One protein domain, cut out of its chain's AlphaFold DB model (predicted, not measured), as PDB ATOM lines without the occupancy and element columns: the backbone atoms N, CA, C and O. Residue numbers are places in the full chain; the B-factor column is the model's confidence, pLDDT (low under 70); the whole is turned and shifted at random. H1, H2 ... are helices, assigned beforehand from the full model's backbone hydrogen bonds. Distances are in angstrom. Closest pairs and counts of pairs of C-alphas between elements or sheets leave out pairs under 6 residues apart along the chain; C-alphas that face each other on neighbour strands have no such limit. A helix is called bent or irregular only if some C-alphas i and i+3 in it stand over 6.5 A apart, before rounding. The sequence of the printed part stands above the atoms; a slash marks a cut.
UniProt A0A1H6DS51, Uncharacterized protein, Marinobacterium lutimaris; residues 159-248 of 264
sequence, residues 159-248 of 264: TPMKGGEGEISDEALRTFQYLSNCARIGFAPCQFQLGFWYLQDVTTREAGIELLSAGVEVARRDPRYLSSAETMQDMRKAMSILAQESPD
ATOM      1  N   THR A 159     145.932 156.607 174.350       70.19
ATOM      2  CA  THR A 159     144.795 156.819 175.243       70.19
ATOM      3  C   THR A 159     143.510 156.850 174.402       70.19
ATOM      4  O   THR A 159     143.458 157.584 173.415       70.19
ATOM      5  N   PRO A 160     142.478 156.052 174.729       69.62
ATOM      6  CA  PRO A 160     141.308 155.951 173.861       69.62
ATOM      7  C   PRO A 160     140.552 157.276 173.758       69.62
ATOM      8  O   PRO A 160     140.237 157.914 174.762       69.62
ATOM      9  N   MET A 161     140.249 157.697 172.533       65.56
ATOM     10  CA  MET A 161     139.588 158.973 172.261       65.56
ATOM     11  C   MET A 161     138.068 158.834 172.366       65.56
ATOM     12  O   MET A 161     137.484 157.863 171.881       65.56
ATOM     13  N   LYS A 162     137.401 159.833 172.951       51.81
ATOM     14  CA  LYS A 162     135.937 159.912 172.943       51.81
ATOM     15  C   LYS A 162     135.472 160.415 171.571       51.81
ATOM     16  O   LYS A 162     135.313 161.613 171.398       51.81
ATOM     17  N   GLY A 163     135.249 159.503 170.622       50.62
ATOM     18  CA  GLY A 163     134.724 159.839 169.288       50.62
ATOM     19  C   GLY A 163     135.538 159.334 168.093       50.62
ATOM     20  O   GLY A 163     135.173 159.635 166.962       50.62
ATOM     21  N   GLY A 164     136.605 158.557 168.311       50.28
ATOM     22  CA  GLY A 164     137.270 157.834 167.223       50.28
ATOM     23  C   GLY A 164     136.406 156.680 166.703       50.28
ATOM     24  O   GLY A 164     135.630 156.097 167.460       50.28
ATOM     25  N   GLU A 165     136.544 156.326 165.423       44.19
ATOM     26  CA  GLU A 165     135.992 155.075 164.890       44.19
ATOM     27  C   GLU A 165     136.714 153.890 165.553       44.19
ATOM     28  O   GLU A 165     137.792 153.468 165.145       44.19
ATOM     29  N   GLY A 166     136.137 153.405 166.648       56.16
ATOM     30  CA  GLY A 166     136.655 152.308 167.449       56.16
ATOM     31  C   GLY A 166     135.855 152.166 168.738       56.16
ATOM     32  O   GLY A 166     135.444 153.152 169.348       56.16
ATOM     33  N   GLU A 167     135.605 150.928 169.151       62.44
ATOM     34  CA  GLU A 167     134.926 150.648 170.411       62.44
ATOM     35  C   GLU A 167     135.836 151.070 171.575       62.44
ATOM     36  O   GLU A 167     136.948 150.560 171.737       62.44
ATOM     37  N   ILE A 168     135.396 152.053 172.368       72.56
ATOM     38  CA  ILE A 168     136.088 152.446 173.599       72.56
ATOM     39  C   ILE A 168     136.007 151.251 174.546       72.56
ATOM     40  O   ILE A 168     134.909 150.823 174.897       72.56
ATOM     41  N   SER A 169     137.154 150.721 174.974       83.00
ATOM     42  CA  SER A 169     137.159 149.599 175.911       83.00
ATOM     43  C   SER A 169     136.502 149.989 177.242       83.00
ATOM     44  O   SER A 169     136.632 151.126 177.707       83.00
ATOM     45  N   ASP A 170     135.860 149.027 177.910       86.12
ATOM     46  CA  ASP A 170     135.292 149.224 179.254       86.12
ATOM     47  C   ASP A 170     136.330 149.759 180.254       86.12
ATOM     48  O   ASP A 170     136.020 150.549 181.147       86.12
ATOM     49  N   GLU A 171     137.586 149.341 180.089       87.62
ATOM     50  CA  GLU A 171     138.732 149.805 180.871       87.62
ATOM     51  C   GLU A 171     138.975 151.307 180.666       87.62
ATOM     52  O   GLU A 171     139.193 152.048 181.628       87.62
ATOM     53  N   ALA A 172     138.876 151.783 179.426       88.44
ATOM     54  CA  ALA A 172     139.063 153.185 179.101       88.44
ATOM     55  C   ALA A 172     137.917 154.063 179.586       88.44
ATOM     56  O   ALA A 172     138.160 155.105 180.198       88.44
ATOM     57  N   LEU A 173     136.680 153.598 179.398       89.81
ATOM     58  CA  LEU A 173     135.500 154.273 179.925       89.81
ATOM     59  C   LEU A 173     135.573 154.392 181.453       89.81
ATOM     60  O   LEU A 173     135.325 155.467 181.998       89.81
ATOM     61  N   ARG A 174     135.979 153.321 182.143       93.31
ATOM     62  CA  ARG A 174     136.162 153.321 183.599       93.31
ATOM     63  C   ARG A 174     137.272 154.270 184.044       93.31
ATOM     64  O   ARG A 174     137.063 155.034 184.980       93.31
ATOM     65  N   THR A 175     138.421 154.256 183.368       94.88
ATOM     66  CA  THR A 175     139.535 155.179 183.663       94.88
ATOM     67  C   THR A 175     139.061 156.623 183.565       94.88
ATOM     68  O   THR A 175     139.253 157.411 184.488       94.88
ATOM     69  N   PHE A 176     138.369 156.952 182.475       93.62
ATOM     70  CA  PHE A 176     137.813 158.277 182.254       93.62
ATOM     71  C   PHE A 176     136.797 158.666 183.342       93.62
ATOM     72  O   PHE A 176     136.844 159.782 183.861       93.62
ATOM     73  N   GLN A 177     135.899 157.754 183.726       95.06
ATOM     74  CA  GLN A 177     134.922 157.980 184.798       95.06
ATOM     75  C   GLN A 177     135.598 158.239 186.149       95.06
ATOM     76  O   GLN A 177     135.223 159.177 186.851       95.06
ATOM     77  N   TYR A 178     136.614 157.453 186.501       97.06
ATOM     78  CA  TYR A 178     137.371 157.616 187.742       97.06
ATOM     79  C   TYR A 178     138.105 158.954 187.793       97.06
ATOM     80  O   TYR A 178     137.965 159.684 188.773       97.06
ATOM     81  N   LEU A 179     138.782 159.332 186.706       97.12
ATOM     82  CA  LEU A 179     139.398 160.653 186.584       97.12
ATOM     83  C   LEU A 179     138.357 161.780 186.693       97.12
ATOM     84  O   LEU A 179     138.572 162.766 187.396       97.12
ATOM     85  N   SER A 180     137.199 161.622 186.047       95.62
ATOM     86  CA  SER A 180     136.094 162.591 186.104       95.62
ATOM     87  C   SER A 180     135.555 162.772 187.524       95.62
ATOM     88  O   SER A 180     135.273 163.895 187.946       95.62
ATOM     89  N   ASN A 181     135.448 161.685 188.291       94.31
ATOM     90  CA  ASN A 181     134.986 161.731 189.673       94.31
ATOM     91  C   ASN A 181     135.932 162.536 190.567       94.31
ATOM     92  O   ASN A 181     135.481 163.478 191.217       94.31
ATOM     93  N   CYS A 182     137.230 162.231 190.569       94.69
ATOM     94  CA  CYS A 182     138.190 162.969 191.397       94.69
ATOM     95  C   CYS A 182     138.415 164.410 190.910       94.69
ATOM     96  O   CYS A 182     138.565 165.314 191.734       94.69
ATOM     97  N   ALA A 183     138.345 164.678 189.602       95.25
ATOM     98  CA  ALA A 183     138.399 166.046 189.083       95.25
ATOM     99  C   ALA A 183     137.221 166.904 189.581       95.25
ATOM    100  O   ALA A 183     137.414 168.073 189.920       95.25
ATOM    101  N   ARG A 184     136.021 166.315 189.700       91.94
ATOM    102  CA  ARG A 184     134.822 166.965 190.259       91.94
ATOM    103  C   ARG A 184     134.927 167.238 191.764       91.94
ATOM    104  O   ARG A 184     134.354 168.217 192.233       91.94
ATOM    105  N   ILE A 185     135.675 166.421 192.507       89.81
ATOM    106  CA  ILE A 185     136.038 166.702 193.910       89.81
ATOM    107  C   ILE A 185     137.027 167.882 194.012       89.81
ATOM    108  O   ILE A 185     137.192 168.459 195.086       89.81
ATOM    109  N   GLY A 186     137.636 168.289 192.895       91.75
ATOM    110  CA  GLY A 186     138.629 169.359 192.838       91.75
ATOM    111  C   GLY A 186     140.058 168.855 193.011       91.75
ATOM    112  O   GLY A 186     140.921 169.628 193.407       91.75
ATOM    113  N   PHE A 187     140.327 167.572 192.751       95.69
ATOM    114  CA  PHE A 187     141.677 167.027 192.855       95.69
ATOM    115  C   PHE A 187     142.504 167.380 191.608       95.69
ATOM    116  O   PHE A 187     142.245 166.859 190.519       95.69
ATOM    117  N   ALA A 188     143.502 168.258 191.763       97.31
ATOM    118  CA  ALA A 188     144.273 168.815 190.645       97.31
ATOM    119  C   ALA A 188     144.937 167.759 189.732       97.31
ATOM    120  O   ALA A 188     144.805 167.891 188.513       97.31
ATOM    121  N   PRO A 189     145.562 166.672 190.243       98.19
ATOM    122  CA  PRO A 189     146.117 165.617 189.389       98.19
ATOM    123  C   PRO A 189     145.110 165.038 188.389       98.19
ATOM    124  O   PRO A 189     145.432 164.855 187.218       98.19
ATOM    125  N   CYS A 190     143.855 164.844 188.798       97.94
ATOM    126  CA  CYS A 190     142.821 164.350 187.892       97.94
ATOM    127  C   CYS A 190     142.404 165.380 186.842       97.94
ATOM    128  O   CYS A 190     142.138 165.013 185.699       97.94
ATOM    129  N   GLN A 191     142.378 166.666 187.202       98.12
ATOM    130  CA  GLN A 191     142.136 167.743 186.239       98.12
ATOM    131  C   GLN A 191     143.256 167.795 185.193       98.12
ATOM    132  O   GLN A 191     142.968 167.922 184.004       98.12
ATOM    133  N   PHE A 192     144.513 167.592 185.600       98.25
ATOM    134  CA  PHE A 192     145.630 167.484 184.662       98.25
ATOM    135  C   PHE A 192     145.502 166.276 183.738       98.25
ATOM    136  O   PHE A 192     145.592 166.443 182.523       98.25
ATOM    137  N   GLN A 193     145.245 165.081 184.278       97.25
ATOM    138  CA  GLN A 193     145.115 163.875 183.458       97.25
ATOM    139  C   GLN A 193     143.956 163.970 182.459       97.25
ATOM    140  O   GLN A 193     144.142 163.647 181.287       97.25
ATOM    141  N   LEU A 194     142.789 164.481 182.870       95.88
ATOM    142  CA  LEU A 194     141.681 164.730 181.939       95.88
ATOM    143  C   LEU A 194     142.020 165.809 180.915       95.88
ATOM    144  O   LEU A 194     141.703 165.646 179.742       95.88
ATOM    145  N   GLY A 195     142.680 166.890 181.333       95.94
ATOM    146  CA  GLY A 195     143.134 167.933 180.422       95.94
ATOM    147  C   GLY A 195     144.048 167.364 179.337       95.94
ATOM    148  O   GLY A 195     143.798 167.556 178.150       95.94
ATOM    149  N   PHE A 196     145.051 166.571 179.722       94.88
ATOM    150  CA  PHE A 196     145.933 165.886 178.775       94.88
ATOM    151  C   PHE A 196     145.202 164.872 177.899       94.88
ATOM    152  O   PHE A 196     145.568 164.729 176.735       94.88
ATOM    153  N   TRP A 197     144.187 164.188 178.427       92.25
ATOM    154  CA  TRP A 197     143.345 163.282 177.650       92.25
ATOM    155  C   TRP A 197     142.591 164.046 176.557       92.25
ATOM    156  O   TRP A 197     142.661 163.679 175.386       92.25
ATOM    157  N   TYR A 198     141.911 165.137 176.906       91.50
ATOM    158  CA  TYR A 198     141.118 165.924 175.961       91.50
ATOM    159  C   TYR A 198     141.948 166.660 174.910       91.50
ATOM    160  O   TYR A 198     141.471 166.872 173.799       91.50
ATOM    161  N   LEU A 199     143.195 167.017 175.218       90.81
ATOM    162  CA  LEU A 199     144.099 167.638 174.247       90.81
ATOM    163  C   LEU A 199     144.535 166.710 173.110       90.81
ATOM    164  O   LEU A 199     145.119 167.189 172.137       90.81
ATOM    165  N   GLN A 200     144.275 165.406 173.221       86.12
ATOM    166  CA  GLN A 200     144.575 164.463 172.148       86.12
ATOM    167  C   GLN A 200     143.641 164.653 170.947       86.12
ATOM    168  O   GLN A 200     144.047 164.355 169.827       86.12
ATOM    169  N   ASP A 201     142.430 165.182 171.153       83.69
ATOM    170  CA  ASP A 201     141.432 165.425 170.109       83.69
ATOM    171  C   ASP A 201     141.197 166.933 169.919       83.69
ATOM    172  O   ASP A 201     140.955 167.681 170.869       83.69
ATOM    173  N   VAL A 202     141.255 167.391 168.665       85.06
ATOM    174  CA  VAL A 202     141.055 168.802 168.313       85.06
ATOM    175  C   VAL A 202     139.664 169.308 168.709       85.06
ATOM    176  O   VAL A 202     139.525 170.467 169.089       85.06
ATOM    177  N   THR A 203     138.646 168.444 168.666       86.94
ATOM    178  CA  THR A 203     137.253 168.793 168.977       86.94
ATOM    179  C   THR A 203     137.025 169.018 170.468       86.94
ATOM    180  O   THR A 203     136.117 169.752 170.847       86.94
ATOM    181  N   THR A 204     137.871 168.433 171.320       88.25
ATOM    182  CA  THR A 204     137.796 168.577 172.778       88.25
ATOM    183  C   THR A 204     138.927 169.418 173.360       88.25
ATOM    184  O   THR A 204     139.058 169.521 174.580       88.25
ATOM    185  N   ARG A 205     139.739 170.048 172.502       90.19
ATOM    186  CA  ARG A 205     140.922 170.813 172.909       90.19
ATOM    187  C   ARG A 205     140.588 171.920 173.910       90.19
ATOM    188  O   ARG A 205     141.284 172.042 174.912       90.19
ATOM    189  N   GLU A 206     139.525 172.683 173.665       91.44
ATOM    190  CA  GLU A 206     139.089 173.786 174.536       91.44
ATOM    191  C   GLU A 206     138.777 173.295 175.956       91.44
ATOM    192  O   GLU A 206     139.353 173.796 176.919       91.44
ATOM    193  N   ALA A 207     137.987 172.222 176.083       91.44
ATOM    194  CA  ALA A 207     137.710 171.586 177.372       91.44
ATOM    195  C   ALA A 207     138.996 171.092 178.061       91.44
ATOM    196  O   ALA A 207     139.141 171.194 179.281       91.44
ATOM    197  N   GLY A 208     139.961 170.589 177.283       94.38
ATOM    198  CA  GLY A 208     141.281 170.223 177.787       94.38
ATOM    199  C   GLY A 208     142.033 171.410 178.396       94.38
ATOM    200  O   GLY A 208     142.574 171.299 179.495       94.38
ATOM    201  N   ILE A 209     142.023 172.563 177.723       95.06
ATOM    202  CA  ILE A 209     142.649 173.804 178.202       95.06
ATOM    203  C   ILE A 209     141.973 174.335 179.467       95.06
ATOM    204  O   ILE A 209     142.673 174.715 180.410       95.06
ATOM    205  N   GLU A 210     140.643 174.306 179.534       94.88
ATOM    206  CA  GLU A 210     139.898 174.694 180.737       94.88
ATOM    207  C   GLU A 210     140.283 173.831 181.945       94.88
ATOM    208  O   GLU A 210     140.569 174.359 183.023       94.88
ATOM    209  N   LEU A 211     140.371 172.511 181.757       96.69
ATOM    210  CA  LEU A 211     140.772 171.573 182.808       96.69
ATOM    211  C   LEU A 211     142.213 171.789 183.272       96.69
ATOM    212  O   LEU A 211     142.470 171.791 184.477       96.69
ATOM    213  N   LEU A 212     143.150 172.012 182.347       97.50
ATOM    214  CA  LEU A 212     144.532 172.327 182.708       97.50
ATOM    215  C   LEU A 212     144.625 173.638 183.494       97.50
ATOM    216  O   LEU A 212     145.343 173.698 184.491       97.50
ATOM    217  N   SER A 213     143.893 174.671 183.074       96.31
ATOM    218  CA  SER A 213     143.849 175.960 183.769       96.31
ATOM    219  C   SER A 213     143.282 175.815 185.186       96.31
ATOM    220  O   SER A 213     143.894 176.285 186.147       96.31
ATOM    221  N   ALA A 214     142.170 175.085 185.334       95.56
ATOM    222  CA  ALA A 214     141.577 174.780 186.634       95.56
ATOM    223  C   ALA A 214     142.553 174.014 187.545       95.56
ATOM    224  O   ALA A 214     142.731 174.396 188.702       95.56
ATOM    225  N   GLY A 215     143.246 173.005 187.004       96.81
ATOM    226  CA  GLY A 215     144.260 172.236 187.728       96.81
ATOM    227  C   GLY A 215     145.409 173.101 188.236       96.81
ATOM    228  O   GLY A 215     145.797 172.979 189.397       96.81
ATOM    229  N   VAL A 216     145.929 174.013 187.403       97.12
ATOM    230  CA  VAL A 216     146.991 174.951 187.806       97.12
ATOM    231  C   VAL A 216     146.497 175.860 188.928       97.12
ATOM    232  O   VAL A 216     147.208 176.059 189.913       97.12
ATOM    233  N   GLU A 217     145.284 176.396 188.811       95.56
ATOM    234  CA  GLU A 217     144.740 177.310 189.814       95.56
ATOM    235  C   GLU A 217     144.535 176.622 191.168       95.56
ATOM    236  O   GLU A 217     144.911 177.167 192.208       95.56
ATOM    237  N   VAL A 218     143.996 175.401 191.168       93.81
ATOM    238  CA  VAL A 218     143.844 174.596 192.385       93.81
ATOM    239  C   VAL A 218     145.211 174.254 192.981       93.81
ATOM    240  O   VAL A 218     145.436 174.487 194.170       93.81
ATOM    241  N   ALA A 219     146.145 173.761 192.161       95.06
ATOM    242  CA  ALA A 219     147.473 173.350 192.610       95.06
ATOM    243  C   ALA A 219     148.269 174.499 193.246       95.06
ATOM    244  O   ALA A 219     148.978 174.299 194.229       95.06
ATOM    245  N   ARG A 220     148.129 175.724 192.726       94.12
ATOM    246  CA  ARG A 220     148.821 176.910 193.258       94.12
ATOM    247  C   ARG A 220     148.266 177.408 194.590       94.12
ATOM    248  O   ARG A 220     148.990 178.080 195.320       94.12
ATOM    249  N   ARG A 221     146.993 177.136 194.885       92.50
ATOM    250  CA  ARG A 221     146.317 177.611 196.102       92.50
ATOM    251  C   ARG A 221     146.508 176.688 197.300       92.50
ATOM    252  O   ARG A 221     146.302 177.134 198.426       92.50
ATOM    253  N   ASP A 222     146.885 175.433 197.074       90.69
ATOM    254  CA  ASP A 222     147.035 174.435 198.129       90.69
ATOM    255  C   ASP A 222     148.490 173.937 198.224       90.69
ATOM    256  O   ASP A 222     148.956 173.210 197.341       90.69
ATOM    257  N   PRO A 223     149.224 174.296 199.298       90.44
ATOM    258  CA  PRO A 223     150.630 173.933 199.468       90.44
ATOM    259  C   PRO A 223     150.917 172.429 199.405       90.44
ATOM    260  O   PRO A 223     152.029 172.050 199.044       90.44
ATOM    261  N   ARG A 224     149.934 171.567 199.701       90.19
ATOM    262  CA  ARG A 224     150.102 170.104 199.659       90.19
ATOM    263  C   ARG A 224     150.422 169.594 198.253       90.19
ATOM    264  O   ARG A 224     151.108 168.585 198.106       90.19
ATOM    265  N   TYR A 225     149.961 170.291 197.214       93.94
ATOM    266  CA  TYR A 225     150.316 169.961 195.834       93.94
ATOM    267  C   TYR A 225     151.749 170.356 195.484       93.94
ATOM    268  O   TYR A 225     152.378 169.694 194.663       93.94
ATOM    269  N   LEU A 226     152.287 171.396 196.125       90.81
ATOM    270  CA  LEU A 226     153.645 171.874 195.867       90.81
ATOM    271  C   LEU A 226     154.713 170.921 196.420       90.81
ATOM    272  O   LEU A 226     155.832 170.906 195.912       90.81
ATOM    273  N   SER A 227     154.359 170.109 197.420       88.44
ATOM    274  CA  SER A 227     155.198 169.030 197.951       88.44
ATOM    275  C   SER A 227     155.075 167.704 197.189       88.44
ATOM    276  O   SER A 227     155.850 166.794 197.456       88.44
ATOM    277  N   SER A 228     154.136 167.569 196.242       93.31
ATOM    278  CA  SER A 228     154.008 166.364 195.405       93.31
ATOM    279  C   SER A 228     154.805 166.523 194.112       93.31
ATOM    280  O   SER A 228     154.476 167.352 193.258       93.31
ATOM    281  N   ALA A 229     155.835 165.694 193.935       93.75
ATOM    282  CA  ALA A 229     156.668 165.699 192.734       93.75
ATOM    283  C   ALA A 229     155.848 165.401 191.465       93.75
ATOM    284  O   ALA A 229     156.026 166.062 190.438       93.75
ATOM    285  N   GLU A 230     154.905 164.461 191.559       95.44
ATOM    286  CA  GLU A 230     154.004 164.042 190.486       95.44
ATOM    287  C   GLU A 230     153.102 165.200 190.053       95.44
ATOM    288  O   GLU A 230     153.023 165.525 188.866       95.44
ATOM    289  N   THR A 231     152.482 165.881 191.022       96.06
ATOM    290  CA  THR A 231     151.610 167.028 190.743       96.06
ATOM    291  C   THR A 231     152.409 168.184 190.143       96.06
ATOM    292  O   THR A 231     151.979 168.808 189.174       96.06
ATOM    293  N   MET A 232     153.608 168.457 190.666       96.69
ATOM    294  CA  MET A 232     154.485 169.515 190.158       96.69
ATOM    295  C   MET A 232     155.011 169.227 188.748       96.69
ATOM    296  O   MET A 232     155.242 170.155 187.965       96.69
ATOM    297  N   GLN A 233     155.223 167.959 188.393       96.62
ATOM    298  CA  GLN A 233     155.551 167.563 187.027       96.62
ATOM    299  C   GLN A 233     154.386 167.857 186.075       96.62
ATOM    300  O   GLN A 233     154.596 168.509 185.047       96.62
ATOM    301  N   ASP A 234     153.171 167.443 186.435       97.44
ATOM    302  CA  ASP A 234     151.979 167.674 185.619       97.44
ATOM    303  C   ASP A 234     151.674 169.167 185.477       97.44
ATOM    304  O   ASP A 234     151.442 169.646 184.368       97.44
ATOM    305  N   MET A 235     151.771 169.930 186.568       97.25
ATOM    306  CA  MET A 235     151.548 171.374 186.567       97.25
ATOM    307  C   MET A 235     152.531 172.097 185.638       97.25
ATOM    308  O   MET A 235     152.126 172.970 184.874       97.25
ATOM    309  N   ARG A 236     153.819 171.717 185.635       96.56
ATOM    310  CA  ARG A 236     154.808 172.291 184.701       96.56
ATOM    311  C   ARG A 236     154.444 172.010 183.246       96.56
ATOM    312  O   ARG A 236     154.505 172.919 182.417       96.56
ATOM    313  N   LYS A 237     154.048 170.772 182.940       96.44
ATOM    314  CA  LYS A 237     153.594 170.390 181.597       96.44
ATOM    315  C   LYS A 237     152.347 171.183 181.196       96.44
ATOM    316  O   LYS A 237     152.308 171.730 180.097       96.44
ATOM    317  N   ALA A 238     151.374 171.304 182.097       96.50
ATOM    318  CA  ALA A 238     150.152 172.066 181.882       96.50
ATOM    319  C   ALA A 238     150.449 173.543 181.590       96.50
ATOM    320  O   ALA A 238     150.018 174.064 180.567       96.50
ATOM    321  N   MET A 239     151.261 174.202 182.423       95.19
ATOM    322  CA  MET A 239     151.654 175.601 182.223       95.19
ATOM    323  C   MET A 239     152.378 175.825 180.892       95.19
ATOM    324  O   MET A 239     152.127 176.828 180.229       95.19
ATOM    325  N   SER A 240     153.248 174.896 180.482       94.12
ATOM    326  CA  SER A 240     153.926 174.976 179.185       94.12
ATOM    327  C   SER A 240     152.941 174.939 178.018       94.12
ATOM    328  O   SER A 240     153.123 175.686 177.062       94.12
ATOM    329  N   ILE A 241     151.919 174.082 178.083       93.19
ATOM    330  CA  ILE A 241     150.877 174.003 177.051       93.19
ATOM    331  C   ILE A 241     150.055 175.292 177.050       93.19
ATOM    332  O   ILE A 241     149.903 175.932 176.016       93.19
ATOM    333  N   LEU A 242     149.590 175.731 178.222       93.38
ATOM    334  CA  LEU A 242     148.777 176.938 178.362       93.38
ATOM    335  C   LEU A 242     149.493 178.188 177.817       93.38
ATOM    336  O   LEU A 242     148.865 179.018 177.161       93.38
ATOM    337  N   ALA A 243     150.804 178.310 178.043       90.06
ATOM    338  CA  ALA A 243     151.608 179.419 177.528       90.06
ATOM    339  C   ALA A 243     151.762 179.417 175.994       90.06
ATOM    340  O   ALA A 243     152.036 180.467 175.416       90.06
ATOM    341  N   GLN A 244     151.607 178.266 175.333       86.94
ATOM    342  CA  GLN A 244     151.643 178.159 173.870       86.94
ATOM    343  C   GLN A 244     150.299 178.535 173.235       86.94
ATOM    344  O   GLN A 244     150.285 179.111 172.151       86.94
ATOM    345  N   GLU A 245     149.185 178.256 173.915       80.56
ATOM    346  CA  GLU A 245     147.836 178.502 173.384       80.56
ATOM    347  C   GLU A 245     147.395 179.973 173.446       80.56
ATOM    348  O   GLU A 245     146.476 180.360 172.729       80.56
ATOM    349  N   SER A 246     148.020 180.813 174.280       66.69
ATOM    350  CA  SER A 246     147.700 182.245 174.349       66.69
ATOM    351  C   SER A 246     148.961 183.101 174.552       66.69
ATOM    352  O   SER A 246     149.660 182.928 175.554       66.69
ATOM    353  N   PRO A 247     149.274 184.045 173.638       59.41
ATOM    354  CA  PRO A 247     150.431 184.932 173.768       59.41
ATOM    355  C   PRO A 247     150.391 185.806 175.026       59.41
ATOM    356  O   PRO A 247     151.455 186.096 175.576       59.41
ATOM    357  N   ASP A 248     149.181 186.153 175.474       65.25
ATOM    358  CA  ASP A 248     148.888 186.982 176.649       65.25
ATOM    359  C   ASP A 248     148.702 186.142 177.925       65.25
ATOM    360  O   ASP A 248     148.204 186.622 178.945       65.25
TER     361      ASP A 248
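Overview. This is residues 159 to 248 of the 264 residues of an uncharacterized protein of Marinobacterium lutimaris (UniProt A0A1H6DS51). The longest helix, H3, folds back along H2 in a helical hairpin, and H2 forms the middle of the domain, between H1 and H5. H5 crosses H3 as an X and also packs on H2, while H1 meets H2 in a V; the tiny H4 is at the turn from H3 into H5, and a loop of residues 159 to 169 leads into H1. The printed part has 90 residues with five named helices, H1 to H5 in order along the chain, and no named strand, and its class is all helix. It is compact, with a radius of gyration of the C-alphas of 13.4 A, and spans 40 by 30 by 19 A.

Along the chain. H3, residues 202 to 221, measures 29.6 A from first to last C-alpha. It is irregular: C-alphas 203 and 206 are 7.7 A apart. H2, residues 188 to 198, measures 15.3 A. H5, residues 229 to 245, measures 24.8 A and ends with C-alpha 245 at (147.836, 178.502, 173.384). H1, residues 170 to 185, measures 22.8 A and begins with C-alpha 170 at (135.292, 149.224, 179.254). H4 is residues 223 to 226.

Arrangement. H3 and H2 form a hairpin and touch at a shallow tilt of 13 degrees, opposite ways; their closest C-alphas, of Gly 208 and Gly 195, are 4.0 A apart. H5 touches H3 at a steep tilt of 51 degrees, opposite ways, closest at the C-alphas of Ala 238 and Leu 212, 5.7 A apart. With residues 231 to 238 alone H5 touches H2, at a steep tilt of 45 degrees, the same way; the closest C-alphas, of Thr 231 and Pro 189, are 5.8 A apart. H1 touches H2 with residues 176 to 183 alone, at a steep tilt of 45 degrees, opposite ways; the C-alphas of Ala 183 and Cys 190 are closest, at 4.9 A. H1 is apart from H3, H4 and H5. H4 and H3 only just touch, and only at the corner, with 3 pairs of C-alphas within 8 A, the closest those of Tyr 225 and Ala 219 at 5.5 A. Every O i to N i+4 pair is within hydrogen-bond range in H1, H2 and H5; in H3 14 of 16 are, and H4 is too short for such a pair.

Size, cuts and confidence. The two C-alphas farthest apart, of Glu 165 and Pro 223, are 42.0 A apart. The printed part has no cut, and the four links between the helices are tight. The mean pLDDT of the printed part is 88.5; residues 160 to 167 and 246 to 248 are under 70.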